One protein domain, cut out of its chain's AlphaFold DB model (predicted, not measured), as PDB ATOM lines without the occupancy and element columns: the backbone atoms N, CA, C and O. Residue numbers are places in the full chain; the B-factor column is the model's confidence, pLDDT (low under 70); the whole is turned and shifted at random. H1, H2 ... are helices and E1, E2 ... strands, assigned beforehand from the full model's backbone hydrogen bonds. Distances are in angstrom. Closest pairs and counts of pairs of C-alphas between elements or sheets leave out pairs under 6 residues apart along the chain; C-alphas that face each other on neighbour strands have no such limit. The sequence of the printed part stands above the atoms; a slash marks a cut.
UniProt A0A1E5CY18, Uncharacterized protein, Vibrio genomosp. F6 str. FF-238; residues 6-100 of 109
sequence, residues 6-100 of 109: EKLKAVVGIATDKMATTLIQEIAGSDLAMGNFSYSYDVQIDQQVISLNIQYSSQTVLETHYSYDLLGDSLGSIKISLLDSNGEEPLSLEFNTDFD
ATOM      1  N   GLU A   6     137.121 -41.120   4.693       82.94
ATOM      2  CA  GLU A   6     135.963 -41.711   4.025       82.94
ATOM      3  C   GLU A   6     134.951 -42.229   5.051       82.94
ATOM      4  O   GLU A   6     133.775 -41.871   5.013       82.94
ATOM      5  N   LYS A   7     135.425 -42.990   6.046       81.88
ATOM      6  CA  LYS A   7     134.585 -43.494   7.138       81.88
ATOM      7  C   LYS A   7     133.981 -42.349   7.950       81.88
ATOM      8  O   LYS A   7     132.833 -42.424   8.378       81.88
ATOM      9  N   LEU A   8     134.751 -41.283   8.142       81.88
ATOM     10  CA  LEU A   8     134.289 -40.070   8.796       81.88
ATOM     11  C   LEU A   8     133.169 -39.377   8.006       81.88
ATOM     12  O   LEU A   8     132.130 -39.065   8.582       81.88
ATOM     13  N   LYS A   9     133.349 -39.185   6.695       82.81
ATOM     14  CA  LYS A   9     132.315 -38.616   5.819       82.81
ATOM     15  C   LYS A   9     131.027 -39.432   5.859       82.81
ATOM     16  O   LYS A   9     129.964 -38.841   5.994       82.81
ATOM     17  N   ALA A  10     131.122 -40.761   5.826       84.94
ATOM     18  CA  ALA A  10     129.955 -41.635   5.904       84.94
ATOM     19  C   ALA A  10     129.199 -41.486   7.237       84.94
ATOM     20  O   ALA A  10     127.983 -41.323   7.247       84.94
ATOM     21  N   VAL A  11     129.915 -41.483   8.368       85.38
ATOM     22  CA  VAL A  11     129.311 -41.294   9.701       85.38
ATOM     23  C   VAL A  11     128.608 -39.941   9.811       85.38
ATOM     24  O   VAL A  11     127.471 -39.873  10.281       85.38
ATOM     25  N   VAL A  12     129.274 -38.870   9.372       85.50
ATOM     26  CA  VAL A  12     128.711 -37.514   9.403       85.50
ATOM     27  C   VAL A  12     127.519 -37.392   8.454       85.50
ATOM     28  O   VAL A  12     126.505 -36.814   8.838       85.50
ATOM     29  N   GLY A  13     127.607 -37.967   7.255       87.31
ATOM     30  CA  GLY A  13     126.527 -37.985   6.271       87.31
ATOM     31  C   GLY A  13     125.261 -38.633   6.823       87.31
ATOM     32  O   GLY A  13     124.219 -37.987   6.872       87.31
ATOM     33  N   ILE A  14     125.370 -39.845   7.378       88.31
ATOM     34  CA  ILE A  14     124.231 -40.550   7.996       88.31
ATOM     35  C   ILE A  14     123.607 -39.720   9.122       88.31
ATOM     36  O   ILE A  14     122.382 -39.637   9.246       88.31
ATOM     37  N   ALA A  15     124.443 -39.115   9.969       85.81
ATOM     38  CA  ALA A  15     123.958 -38.296  11.071       85.81
ATOM     39  C   ALA A  15     123.217 -37.046  10.587       85.81
ATOM     40  O   ALA A  15     122.163 -36.703  11.129       85.81
ATOM     41  N   THR A  16     123.738 -36.417   9.539       88.56
ATOM     42  CA  THR A  16     123.154 -35.219   8.937       88.56
ATOM     43  C   THR A  16     121.847 -35.537   8.215       88.56
ATOM     44  O   THR A  16     120.876 -34.809   8.394       88.56
ATOM     45  N   ASP A  17     121.758 -36.658   7.493       89.62
ATOM     46  CA  ASP A  17     120.530 -37.085   6.808       89.62
ATOM     47  C   ASP A  17     119.391 -37.352   7.801       89.62
ATOM     48  O   ASP A  17     118.236 -36.964   7.580       89.62
ATOM     49  N   LYS A  18     119.715 -37.984   8.937       87.31
ATOM     50  CA  LYS A  18     118.747 -38.197  10.017       87.31
ATOM     51  C   LYS A  18     118.269 -36.866  10.594       87.31
ATOM     52  O   LYS A  18     117.065 -36.691  10.772       87.31
ATOM     53  N   MET A  19     119.187 -35.932  10.842       87.62
ATOM     54  CA  MET A  19     118.852 -34.606  11.359       87.62
ATOM     55  C   MET A  19     117.974 -33.816  10.380       87.62
ATOM     56  O   MET A  19     116.928 -33.298  10.762       87.62
ATOM     57  N   ALA A  20     118.345 -33.784   9.099       89.50
ATOM     58  CA  ALA A  20     117.571 -33.116   8.062       89.50
ATOM     59  C   ALA A  20     116.155 -33.694   7.950       89.50
ATOM     60  O   ALA A  20     115.187 -32.945   7.840       89.50
ATOM     61  N   THR A  21     116.020 -35.019   8.043       89.38
ATOM     62  CA  THR A  21     114.716 -35.695   8.053       89.38
ATOM     63  C   THR A  21     113.854 -35.228   9.225       89.38
ATOM     64  O   THR A  21     112.693 -34.882   9.013       89.38
ATOM     65  N   THR A  22     114.411 -35.182  10.438       88.06
ATOM     66  CA  THR A  22     113.701 -34.705  11.634       88.06
ATOM     67  C   THR A  22     113.262 -33.249  11.481       88.06
ATOM     68  O   THR A  22     112.081 -32.955  11.640       88.06
ATOM     69  N   LEU A  23     114.163 -32.358  11.067       87.69
ATOM     70  CA  LEU A  23     113.835 -30.944  10.877       87.69
ATOM     71  C   LEU A  23     112.784 -30.718   9.786       87.69
ATOM     72  O   LEU A  23     111.883 -29.900   9.949       87.69
ATOM     73  N   ILE A  24     112.854 -31.454   8.673       90.06
ATOM     74  CA  ILE A  24     111.821 -31.382   7.632       90.06
ATOM     75  C   ILE A  24     110.469 -31.808   8.203       90.06
ATOM     76  O   ILE A  24     109.470 -31.167   7.897       90.06
ATOM     77  N   GLN A  25     110.413 -32.860   9.024       88.31
ATOM     78  CA  GLN A  25     109.164 -33.297   9.655       88.31
ATOM     79  C   GLN A  25     108.591 -32.225  10.589       88.31
ATOM     80  O   GLN A  25     107.381 -31.997  10.584       88.31
ATOM     81  N   GLU A  26     109.448 -31.531  11.338       86.88
ATOM     82  CA  GLU A  26     109.044 -30.419  12.202       86.88
ATOM     83  C   GLU A  26     108.519 -29.219  11.403       86.88
ATOM     84  O   GLU A  26     107.481 -28.658  11.753       86.88
ATOM     85  N   ILE A  27     109.180 -28.861  10.295       86.00
ATOM     86  CA  ILE A  27     108.750 -27.772   9.400       86.00
ATOM     87  C   ILE A  27     107.446 -28.129   8.675       86.00
ATOM     88  O   ILE A  27     106.552 -27.295   8.536       86.00
ATOM     89  N   ALA A  28     107.353 -29.355   8.159       86.00
ATOM     90  CA  ALA A  28     106.256 -29.794   7.307       86.00
ATOM     91  C   ALA A  28     104.937 -29.976   8.074       86.00
ATOM     92  O   ALA A  28     103.857 -29.835   7.489       86.00
ATOM     93  N   GLY A  29     105.015 -30.288   9.373       79.25
ATOM     94  CA  GLY A  29     103.847 -30.601  10.189       79.25
ATOM     95  C   GLY A  29     103.002 -31.732   9.584       79.25
ATOM     96  O   GLY A  29     103.522 -32.665   8.976       79.25
ATOM     97  N   SER A  30     101.677 -31.650   9.742       72.56
ATOM     98  CA  SER A  30     100.719 -32.615   9.171       72.56
ATOM     99  C   SER A  30     100.368 -32.374   7.700       72.56
ATOM    100  O   SER A  30      99.771 -33.247   7.072       72.56
ATOM    101  N   ASP A  31     100.703 -31.203   7.154       72.19
ATOM    102  CA  ASP A  31     100.037 -30.677   5.957       72.19
ATOM    103  C   ASP A  31     100.931 -30.695   4.706       72.19
ATOM    104  O   ASP A  31     100.426 -30.650   3.581       72.19
ATOM    105  N   LEU A  32     102.256 -30.793   4.869       76.19
ATOM    106  CA  LEU A  32     103.215 -30.834   3.764       76.19
ATOM    107  C   LEU A  32     103.886 -32.210   3.664       76.19
ATOM    108  O   LEU A  32     104.356 -32.781   4.642       76.19
ATOM    109  N   ALA A  33     103.963 -32.756   2.450       80.69
ATOM    110  CA  ALA A  33     104.661 -34.015   2.207       80.69
ATOM    111  C   ALA A  33     106.186 -33.814   2.213       80.69
ATOM    112  O   ALA A  33     106.687 -32.872   1.598       80.69
ATOM    113  N   MET A  34     106.932 -34.755   2.809       80.44
ATOM    114  CA  MET A  34     108.405 -34.716   2.853       80.44
ATOM    115  C   MET A  34     109.058 -34.582   1.469       80.44
ATOM    116  O   MET A  34     110.073 -33.912   1.339       80.44
ATOM    117  N   GLY A  35     108.456 -35.168   0.426       82.75
ATOM    118  CA  GLY A  35     108.980 -35.113  -0.944       82.75
ATOM    119  C   GLY A  35     108.986 -33.719  -1.586       82.75
ATOM    120  O   GLY A  35     109.551 -33.559  -2.661       82.75
ATOM    121  N   ASN A  36     108.374 -32.718  -0.945       88.25
ATOM    122  CA  ASN A  36     108.416 -31.326  -1.401       88.25
ATOM    123  C   ASN A  36     109.644 -30.562  -0.887       88.25
ATOM    124  O   ASN A  36     109.851 -29.405  -1.266       88.25
ATOM    125  N   PHE A  37     110.423 -31.188  -0.007       92.31
ATOM    126  CA  PHE A  37     111.628 -30.616   0.562       92.31
ATOM    127  C   PHE A  37     112.859 -31.269  -0.051       92.31
ATOM    128  O   PHE A  37     112.887 -32.464  -0.343       92.31
ATOM    129  N   SER A  38     113.900 -30.468  -0.200       93.06
ATOM    130  CA  SER A  38     115.252 -30.936  -0.471       93.06
ATOM    131  C   SER A  38     116.186 -30.318   0.550       93.06
ATOM    132  O   SER A  38     115.926 -29.224   1.046       93.06
ATOM    133  N   TYR A  39     117.288 -30.987   0.851       92.62
ATOM    134  CA  TYR A  39     118.318 -30.430   1.712       92.62
ATOM    135  C   TYR A  39     119.699 -30.681   1.122       92.62
ATOM    136  O   TYR A  39     119.898 -31.592   0.321       92.62
ATOM    137  N   SER A  40     120.640 -29.838   1.517       92.25
ATOM    138  CA  SER A  40     122.054 -29.956   1.181       92.25
ATOM    139  C   SER A  40     122.874 -29.599   2.403       92.25
ATOM    140  O   SER A  40     122.482 -28.712   3.166       92.25
ATOM    141  N   TYR A  41     124.020 -30.245   2.565       91.31
ATOM    142  CA  TYR A  41     124.923 -29.944   3.660       91.31
ATOM    143  C   TYR A  41     126.376 -29.903   3.208       91.31
ATOM    144  O   TYR A  41     126.781 -30.649   2.318       91.31
ATOM    145  N   ASP A  42     127.149 -29.054   3.876       88.94
ATOM    146  CA  ASP A  42     128.595 -28.951   3.721       88.94
ATOM    147  C   ASP A  42     129.276 -29.356   5.028       88.94
ATOM    148  O   ASP A  42     128.907 -28.886   6.107       88.94
ATOM    149  N   VAL A  43     130.291 -30.218   4.934       85.75
ATOM    150  CA  VAL A  43     131.042 -30.713   6.095       85.75
ATOM    151  C   VAL A  43     132.461 -30.158   6.081       85.75
ATOM    152  O   VAL A  43     133.245 -30.427   5.171       85.75
ATOM    153  N   GLN A  44     132.824 -29.438   7.139       86.50
ATOM    154  CA  GLN A  44     134.173 -28.933   7.370       86.50
ATOM    155  C   GLN A  44     134.879 -29.796   8.413       86.50
ATOM    156  O   GLN A  44     134.824 -29.527   9.611       86.50
ATOM    157  N   ILE A  45     135.570 -30.835   7.939       80.38
ATOM    158  CA  ILE A  45     136.198 -31.852   8.794       80.38
ATOM    159  C   ILE A  45     137.197 -31.261   9.795       80.38
ATOM    160  O   ILE A  45     137.170 -31.617  10.971       80.38
ATOM    161  N   ASP A  46     138.052 -30.339   9.344       81.25
ATOM    162  CA  ASP A  46     139.103 -29.744  10.182       81.25
ATOM    163  C   ASP A  46     138.540 -28.893  11.327       81.25
ATOM    164  O   ASP A  46     139.174 -28.756  12.371       81.25
ATOM    165  N   GLN A  47     137.352 -28.322  11.126       80.31
ATOM    166  CA  GLN A  47     136.667 -27.472  12.102       80.31
ATOM    167  C   GLN A  47     135.585 -28.228  12.877       80.31
ATOM    168  O   GLN A  47     135.044 -27.684  13.832       80.31
ATOM    169  N   GLN A  48     135.288 -29.471  12.483       88.06
ATOM    170  CA  GLN A  48     134.212 -30.294  13.032       88.06
ATOM    171  C   GLN A  48     132.837 -29.612  12.961       88.06
ATOM    172  O   GLN A  48     132.037 -29.688  13.893       88.06
ATOM    173  N   VAL A  49     132.568 -28.936  11.840       86.69
ATOM    174  CA  VAL A  49     131.324 -28.190  11.598       86.69
ATOM    175  C   VAL A  49     130.564 -28.766  10.407       86.69
ATOM    176  O   VAL A  49     131.167 -29.198   9.421       86.69
ATOM    177  N   ILE A  50     129.236 -28.743  10.493       89.31
ATOM    178  CA  ILE A  50     128.301 -29.074   9.417       89.31
ATOM    179  C   ILE A  50     127.365 -27.883   9.216       89.31
ATOM    180  O   ILE A  50     126.733 -27.433  10.170       89.31
ATOM    181  N   SER A  51     127.243 -27.405   7.983       89.50
ATOM    182  CA  SER A  51     126.232 -26.419   7.591       89.50
ATOM    183  C   SER A  51     125.118 -27.141   6.848       89.50
ATOM    184  O   SER A  51     125.374 -27.708   5.790       89.50
ATOM    185  N   LEU A  52     123.896 -27.135   7.382       91.06
ATOM    186  CA  LEU A  52     122.724 -27.773   6.780       91.06
ATOM    187  C   LEU A  52     121.738 -26.713   6.282       91.06
ATOM    188  O   LEU A  52     121.312 -25.837   7.033       91.06
ATOM    189  N   ASN A  53     121.328 -26.849   5.024       91.81
ATOM    190  CA  ASN A  53     120.340 -25.998   4.374       91.81
ATOM    191  C   ASN A  53     119.136 -26.831   3.929       91.81
ATOM    192  O   ASN A  53     119.294 -27.775   3.153       91.81
ATOM    193  N   ILE A  54     117.933 -26.457   4.368       91.88
ATOM    194  CA  ILE A  54     116.664 -27.068   3.951       91.88
ATOM    195  C   ILE A  54     115.927 -26.102   3.030       91.88
ATOM    196  O   ILE A  54     115.773 -24.914   3.326       91.88
ATOM    197  N   GLN A  55     115.438 -26.631   1.913       92.62
ATOM    198  CA  GLN A  55     114.747 -25.886   0.875       92.62
ATOM    199  C   GLN A  55     113.337 -26.430   0.636       92.62
ATOM    200  O   GLN A  55     113.122 -27.641   0.591       92.62
ATOM    201  N   TYR A  56     112.395 -25.520   0.401       91.38
ATOM    202  CA  TYR A  56     111.050 -25.808  -0.092       91.38
ATOM    203  C   TYR A  56     110.823 -25.049  -1.399       91.38
ATOM    204  O   TYR A  56     110.941 -23.825  -1.435       91.38
ATOM    205  N   SER A  57     110.508 -25.757  -2.489       86.62
ATOM    206  CA  SER A  57     110.330 -25.144  -3.823       86.62
ATOM    207  C   SER A  57     111.481 -24.194  -4.215       86.62
ATOM    208  O   SER A  57     111.249 -23.076  -4.675       86.62
ATOM    209  N   SER A  58     112.727 -24.628  -3.981       82.56
ATOM    210  CA  SER A  58     113.971 -23.871  -4.231       82.56
ATOM    211  C   SER A  58     114.199 -22.626  -3.363       82.56
ATOM    212  O   SER A  58     115.146 -21.883  -3.610       82.56
ATOM    213  N   GLN A  59     113.373 -22.385  -2.343       88.31
ATOM    214  CA  GLN A  59     113.603 -21.338  -1.344       88.31
ATOM    215  C   GLN A  59     114.183 -21.958  -0.080       88.31
ATOM    216  O   GLN A  59     113.630 -22.932   0.431       88.31
ATOM    217  N   THR A  60     115.271 -21.392   0.442       90.56
ATOM    218  CA  THR A  60     115.808 -21.787   1.748       90.56
ATOM    219  C   THR A  60     114.818 -21.399   2.837       90.56
ATOM    220  O   THR A  60     114.468 -20.228   2.973       90.56
ATOM    221  N   VAL A  61     114.365 -22.390   3.600       90.94
ATOM    222  CA  VAL A  61     113.428 -22.203   4.717       90.94
ATOM    223  C   VAL A  61     114.106 -22.360   6.075       90.94
ATOM    224  O   VAL A  61     113.619 -21.803   7.054       90.94
ATOM    225  N   LEU A  62     115.233 -23.077   6.131       89.75
ATOM    226  CA  LEU A  62     116.061 -23.204   7.325       89.75
ATOM    227  C   LEU A  62     117.534 -23.347   6.934       89.75
ATOM    228  O   LEU A  62     117.872 -24.142   6.057       89.75
ATOM    229  N   GLU A  63     118.387 -22.600   7.625       89.75
ATOM    230  CA  GLU A  63     119.842 -22.727   7.594       89.75
ATOM    231  C   GLU A  63     120.319 -22.896   9.035       89.75
ATOM    232  O   GLU A  63     119.983 -22.090   9.905       89.75
ATOM    233  N   THR A  64     121.065 -23.964   9.299       87.44
ATOM    234  CA  THR A  64     121.544 -24.297  10.641       87.44
ATOM    235  C   THR A  64     122.961 -24.851  10.598       87.44
ATOM    236  O   THR A  64     123.417 -25.388   9.586       87.44
ATOM    237  N   HIS A  65     123.674 -24.670  11.705       88.06
ATOM    238  CA  HIS A  65     125.067 -25.050  11.859       88.06
ATOM    239  C   HIS A  65     125.206 -25.976  13.058       88.06
ATOM    240  O   HIS A  65     124.773 -25.645  14.163       88.06
ATOM    241  N   TYR A  66     125.872 -27.103  12.840       86.56
ATOM    242  CA  TYR A  66     126.169 -28.072  13.880       86.56
ATOM    243  C   TYR A  66     127.664 -28.180  14.095       86.56
ATOM    244  O   TYR A  66     128.431 -28.227  13.135       86.56
ATOM    245  N   SER A  67     128.069 -28.305  15.350       86.88
ATOM    246  CA  SER A  67     129.361 -28.897  15.685       86.88
ATOM    247  C   SER A  67     129.180 -30.389  15.931       86.88
ATOM    248  O   SER A  67     128.144 -30.790  16.475       86.88
ATOM    249  N   TYR A  68     130.175 -31.201  15.582       85.44
ATOM    250  CA  TYR A  68     130.135 -32.628  15.870       85.44
ATOM    251  C   TYR A  68     131.348 -33.129  16.643       85.44
ATOM    252  O   TYR A  68     132.481 -32.758  16.361       85.44
ATOM    253  N   ASP A  69     131.100 -34.060  17.559       83.38
ATOM    254  CA  ASP A  69     132.143 -34.788  18.279       83.38
ATOM    255  C   ASP A  69     132.130 -36.263  17.895       83.38
ATOM    256  O   ASP A  69     131.070 -36.850  17.663       83.38
ATOM    257  N   LEU A  70     133.314 -36.882  17.875       80.31
ATOM    258  CA  LEU A  70     133.489 -38.306  17.592       80.31
ATOM    259  C   LEU A  70     134.179 -39.011  18.745       80.31
ATOM    260  O   LEU A  70     135.311 -38.690  19.108       80.31
ATOM    261  N   LEU A  71     133.516 -40.037  19.263       79.88
ATOM    262  CA  LEU A  71     134.031 -40.877  20.330       79.88
ATOM    263  C   LEU A  71     134.139 -42.311  19.819       79.88
ATOM    264  O   LEU A  71     133.153 -42.903  19.392       79.88
ATOM    265  N   GLY A  72     135.353 -42.857  19.852       73.06
ATOM    266  CA  GLY A  72     135.593 -44.280  19.633       73.06
ATOM    267  C   GLY A  72     135.770 -44.987  20.972       73.06
ATOM    268  O   GLY A  72     136.554 -44.513  21.798       73.06
ATOM    269  N   ASP A  73     135.080 -46.102  21.191       69.75
ATOM    270  CA  ASP A  73     135.307 -46.935  22.375       69.75
ATOM    271  C   ASP A  73     136.439 -47.961  22.146       69.75
ATOM    272  O   ASP A  73     136.983 -48.106  21.047       69.75
ATOM    273  N   SER A  74     136.840 -48.679  23.201       70.12
ATOM    274  CA  SER A  74     137.878 -49.717  23.102       70.12
ATOM    275  C   SER A  74     137.431 -50.964  22.332       70.12
ATOM    276  O   SER A  74     138.265 -51.821  22.047       70.12
ATOM    277  N   LEU A  75     136.135 -51.086  22.040       69.12
ATOM    278  CA  LEU A  75     135.550 -52.185  21.280       69.12
ATOM    279  C   LEU A  75     135.508 -51.867  19.778       69.12
ATOM    280  O   LEU A  75     135.448 -52.791  18.979       69.12
ATOM    281  N   GLY A  76     135.654 -50.597  19.388       68.75
ATOM    282  CA  GLY A  76     135.657 -50.134  18.002       68.75
ATOM    283  C   GLY A  76     134.336 -49.508  17.550       68.75
ATOM    284  O   GLY A  76     134.218 -49.174  16.368       68.75
ATOM    285  N   SER A  77     133.375 -49.328  18.461       77.31
ATOM    286  CA  SER A  77     132.140 -48.586  18.200       77.31
ATOM    287  C   SER A  77     132.456 -47.104  18.021       77.31
ATOM    288  O   SER A  77     133.369 -46.567  18.656       77.31
ATOM    289  N   ILE A  78     131.700 -46.435  17.154       81.25
ATOM    290  CA  ILE A  78     131.846 -45.006  16.875       81.25
ATOM    291  C   ILE A  78     130.558 -44.314  17.272       81.25
ATOM    292  O   ILE A  78     129.494 -44.639  16.758       81.25
ATOM    293  N   LYS A  79     130.660 -43.320  18.144       83.50
ATOM    294  CA  LYS A  79     129.564 -42.419  18.468       83.50
ATOM    295  C   LYS A  79     129.832 -41.048  17.861       83.50
ATOM    296  O   LYS A  79     130.925 -40.508  18.040       83.50
ATOM    297  N   ILE A  80     128.834 -40.496  17.183       83.31
ATOM    298  CA  ILE A  80     128.798 -39.100  16.744       83.31
ATOM    299  C   ILE A  80     127.682 -38.366  17.478       83.31
ATOM    300  O   ILE A  80     126.581 -38.899  17.627       83.31
ATOM    301  N   SER A  81     127.969 -37.151  17.926       82.88
ATOM    302  CA  SER A  81     126.981 -36.247  18.514       82.88
ATOM    303  C   SER A  81     126.932 -34.967  17.695       82.88
ATOM    304  O   SER A  81     127.982 -34.369  17.487       82.88
ATOM    305  N   LEU A  82     125.747 -34.549  17.248       81.94
ATOM    306  CA  LEU A  82     125.517 -33.261  16.591       81.94
ATOM    307  C   LEU A  82     124.895 -32.286  17.590       81.94
ATOM    308  O   LEU A  82     123.885 -32.612  18.214       81.94
ATOM    309  N   LEU A  83     125.482 -31.099  17.729       79.69
ATOM    310  CA  LEU A  83     124.995 -30.047  18.621       79.69
ATOM    311  C   LEU A  83     124.599 -28.813  17.808       79.69
ATOM    312  O   LEU A  83     125.433 -28.272  17.083       79.69
ATOM    313  N   ASP A  84     123.342 -28.378  17.934       75.00
ATOM    314  CA  ASP A  84     122.870 -27.111  17.363       75.00
ATOM    315  C   ASP A  84     123.317 -25.931  18.243       75.00
ATOM    316  O   ASP A  84     123.317 -25.996  19.475       75.00
ATOM    317  N   SER A  85     123.620 -24.814  17.593       65.06
ATOM    318  CA  SER A  85     123.752 -23.472  18.162       65.06
ATOM    319  C   SER A  85     122.624 -23.039  19.116       65.06
ATOM    320  O   SER A  85     122.860 -22.198  19.985       65.06
ATOM    321  N   ASN A  86     121.429 -23.630  19.008       64.81
ATOM    322  CA  ASN A  86     120.284 -23.345  19.882       64.81
ATOM    323  C   ASN A  86     120.357 -24.013  21.274       64.81
ATOM    324  O   ASN A  86     119.543 -23.698  22.141       64.81
ATOM    325  N   GLY A  87     121.344 -24.884  21.527       56.44
ATOM    326  CA  GLY A  87     121.595 -25.466  22.853       56.44
ATOM    327  C   GLY A  87     120.633 -26.582  23.276       56.44
ATOM    328  O   GLY A  87     120.534 -26.874  24.468       56.44
ATOM    329  N   GLU A  88     119.925 -27.194  22.325       65.62
ATOM    330  CA  GLU A  88     119.097 -28.380  22.567       65.62
ATOM    331  C   GLU A  88     119.947 -29.634  22.849       65.62
ATOM    332  O   GLU A  88     121.166 -29.644  22.644       65.62
ATOM    333  N   GLU A  89     119.311 -30.700  23.357       71.50
ATOM    334  CA  GLU A  89     120.004 -31.969  23.600       71.50
ATOM    335  C   GLU A  89     120.665 -32.481  22.304       71.50
ATOM    336  O   GLU A  89     120.009 -32.558  21.264       71.50
ATOM    337  N   PRO A  90     121.958 -32.851  22.339       72.44
ATOM    338  CA  PRO A  90     122.681 -33.231  21.134       72.44
ATOM    339  C   PRO A  90     122.135 -34.533  20.541       72.44
ATOM    340  O   PRO A  90     122.059 -35.562  21.224       72.44
ATOM    341  N   LEU A  91     121.847 -34.530  19.236       75.81
ATOM    342  CA  LEU A  91     121.470 -35.743  18.516       75.81
ATOM    343  C   LEU A  91     122.677 -36.679  18.465       75.81
ATOM    344  O   LEU A  91     123.664 -36.410  17.784       75.81
ATOM    345  N   SER A  92     122.583 -37.795  19.180       79.06
ATOM    346  CA  SER A  92     123.637 -38.805  19.241       79.06
ATOM    347  C   SER A  92     123.289 -40.035  18.405       79.06
ATOM    348  O   SER A  92     122.183 -40.571  18.495       79.06
ATOM    349  N   LEU A  93     124.259 -40.527  17.642       80.00
ATOM    350  CA  LEU A  93     124.187 -41.773  16.885       80.00
ATOM    351  C   LEU A  93     125.377 -42.656  17.237       80.00
ATOM    352  O   LEU A  93     126.517 -42.201  17.228       80.00
ATOM    353  N   GLU A  94     125.099 -43.918  17.544       84.44
ATOM    354  CA  GLU A  94     126.103 -44.921  17.877       84.44
ATOM    355  C   GLU A  94     126.117 -46.009  16.802       84.44
ATOM    356  O   GLU A  94     125.078 -46.560  16.436       84.44
ATOM    357  N   PHE A  95     127.309 -46.276  16.282       82.69
ATOM    358  CA  PHE A  95     127.583 -47.266  15.258       82.69
ATOM    359  C   PHE A  95     128.421 -48.378  15.872       82.69
ATOM    360  O   PHE A  95     129.572 -48.167  16.265       82.69
ATOM    361  N   ASN A  96     127.835 -49.565  15.932       83.56
ATOM    362  CA  ASN A  96     128.481 -50.749  16.480       83.56
ATOM    363  C   ASN A  96     129.626 -51.211  15.565       83.56
ATOM    364  O   ASN A  96     129.718 -50.823  14.397       83.56
ATOM    365  N   THR A  97     130.464 -52.113  16.069       78.31
ATOM    366  CA  THR A  97     131.576 -52.714  15.313       78.31
ATOM    367  C   THR A  97     131.146 -53.421  14.032       78.31
ATOM    368  O   THR A  97     131.917 -53.466  13.078       78.31
ATOM    369  N   ASP A  98     129.921 -53.943  14.013       83.12
ATOM    370  CA  ASP A  98     129.368 -54.734  12.912       83.12
ATOM    371  C   ASP A  98     128.652 -53.862  11.866       83.12
ATOM    372  O   ASP A  98     128.061 -54.382  10.921       83.12
ATOM    373  N   PHE A  99     128.658 -52.536  12.042       81.19
ATOM    374  CA  PHE A  99     128.061 -51.617  11.083       81.19
ATOM    375  C   PHE A  99     128.838 -51.644   9.760       81.19
ATOM    376  O   PHE A  99     130.064 -51.510   9.736       81.19
ATOM    377  N   ASP A 100     128.113 -51.791   8.652       83.56
ATOM    378  CA  ASP A 100     128.689 -51.871   7.312       83.56
ATOM    379  C   ASP A 100     129.070 -50.481   6.785       83.56
ATOM    380  O   ASP A 100     128.332 -49.816   6.054       83.56
TER     381      ASP A 100
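What this domain is: This is residues 6 to 100 of the 109 residues of an uncharacterized protein of Vibrio genomosp. F6 str. FF-238 (UniProt A0A1E5CY18). One twisted sheet of five strands curls like part of a barrel round a single long helix, H1, which covers its concave face; the opposite face is bare. The strands form a meander, each the antiparallel neighbour of the one before, in the order E1 E2 E3 E4 E5, and with H1 on one face they make two layers. The printed part has 95 residues, with H1 first and the five strands after it; the class is mixed, helices and strands. It is compact, with a radius of gyration of the C-alphas of 14.3 A, and elongated in outline, spanning 45 by 27 by 26 A.

How they stand to each other: E1, residues 37 to 44, is an edge strand and forms a hairpin with E2, residues 49 to 56, at 165 degrees; N 40 and O 53 are within hydrogen-bond range at 3.0 A. E2 forms a hairpin with E3, residues 59 to 72, at 149 degrees, with N 52 and O 64 within range at 2.9 A. E3 and E4, residues 78 to 84, form a hairpin at 142 degrees, with N 69 and O 81 at 3.1 A. E4 forms a hairpin with the other edge strand, E5, residues 91 to 95, at 167 degrees, with N 80 and O 93 at 2.9 A. H1, residues 6 to 28, is on this sheet: its closest C-alphas to E1 are those of Ala 20 and Tyr 39, 6.9 A, and to E5 those of Ala 15 and Leu 93, 6.8 A. In H1 every O i to N i+4 pair is within hydrogen-bond range. E1 and E5 are apart.

Where its parts are: E3 measures 38.1 A from first to last C-alpha, E1 23.6 A, E2 23.5 A, E4 20.0 A and E5 13.4 A. H1 measures 32.2 A, from C-alpha 6 at (135.963, -41.711, 4.025). E5 ends with C-alpha 95 at (127.583, -47.266, 15.258).

The domain as a whole: The C-alphas farthest apart, of Asp 31 and Ser 74, are 45.7 A apart. The printed part has no cut and no long link. Its mean pLDDT is 83.2; residues 73, 75 to 76 and 85 to 88 are under 70.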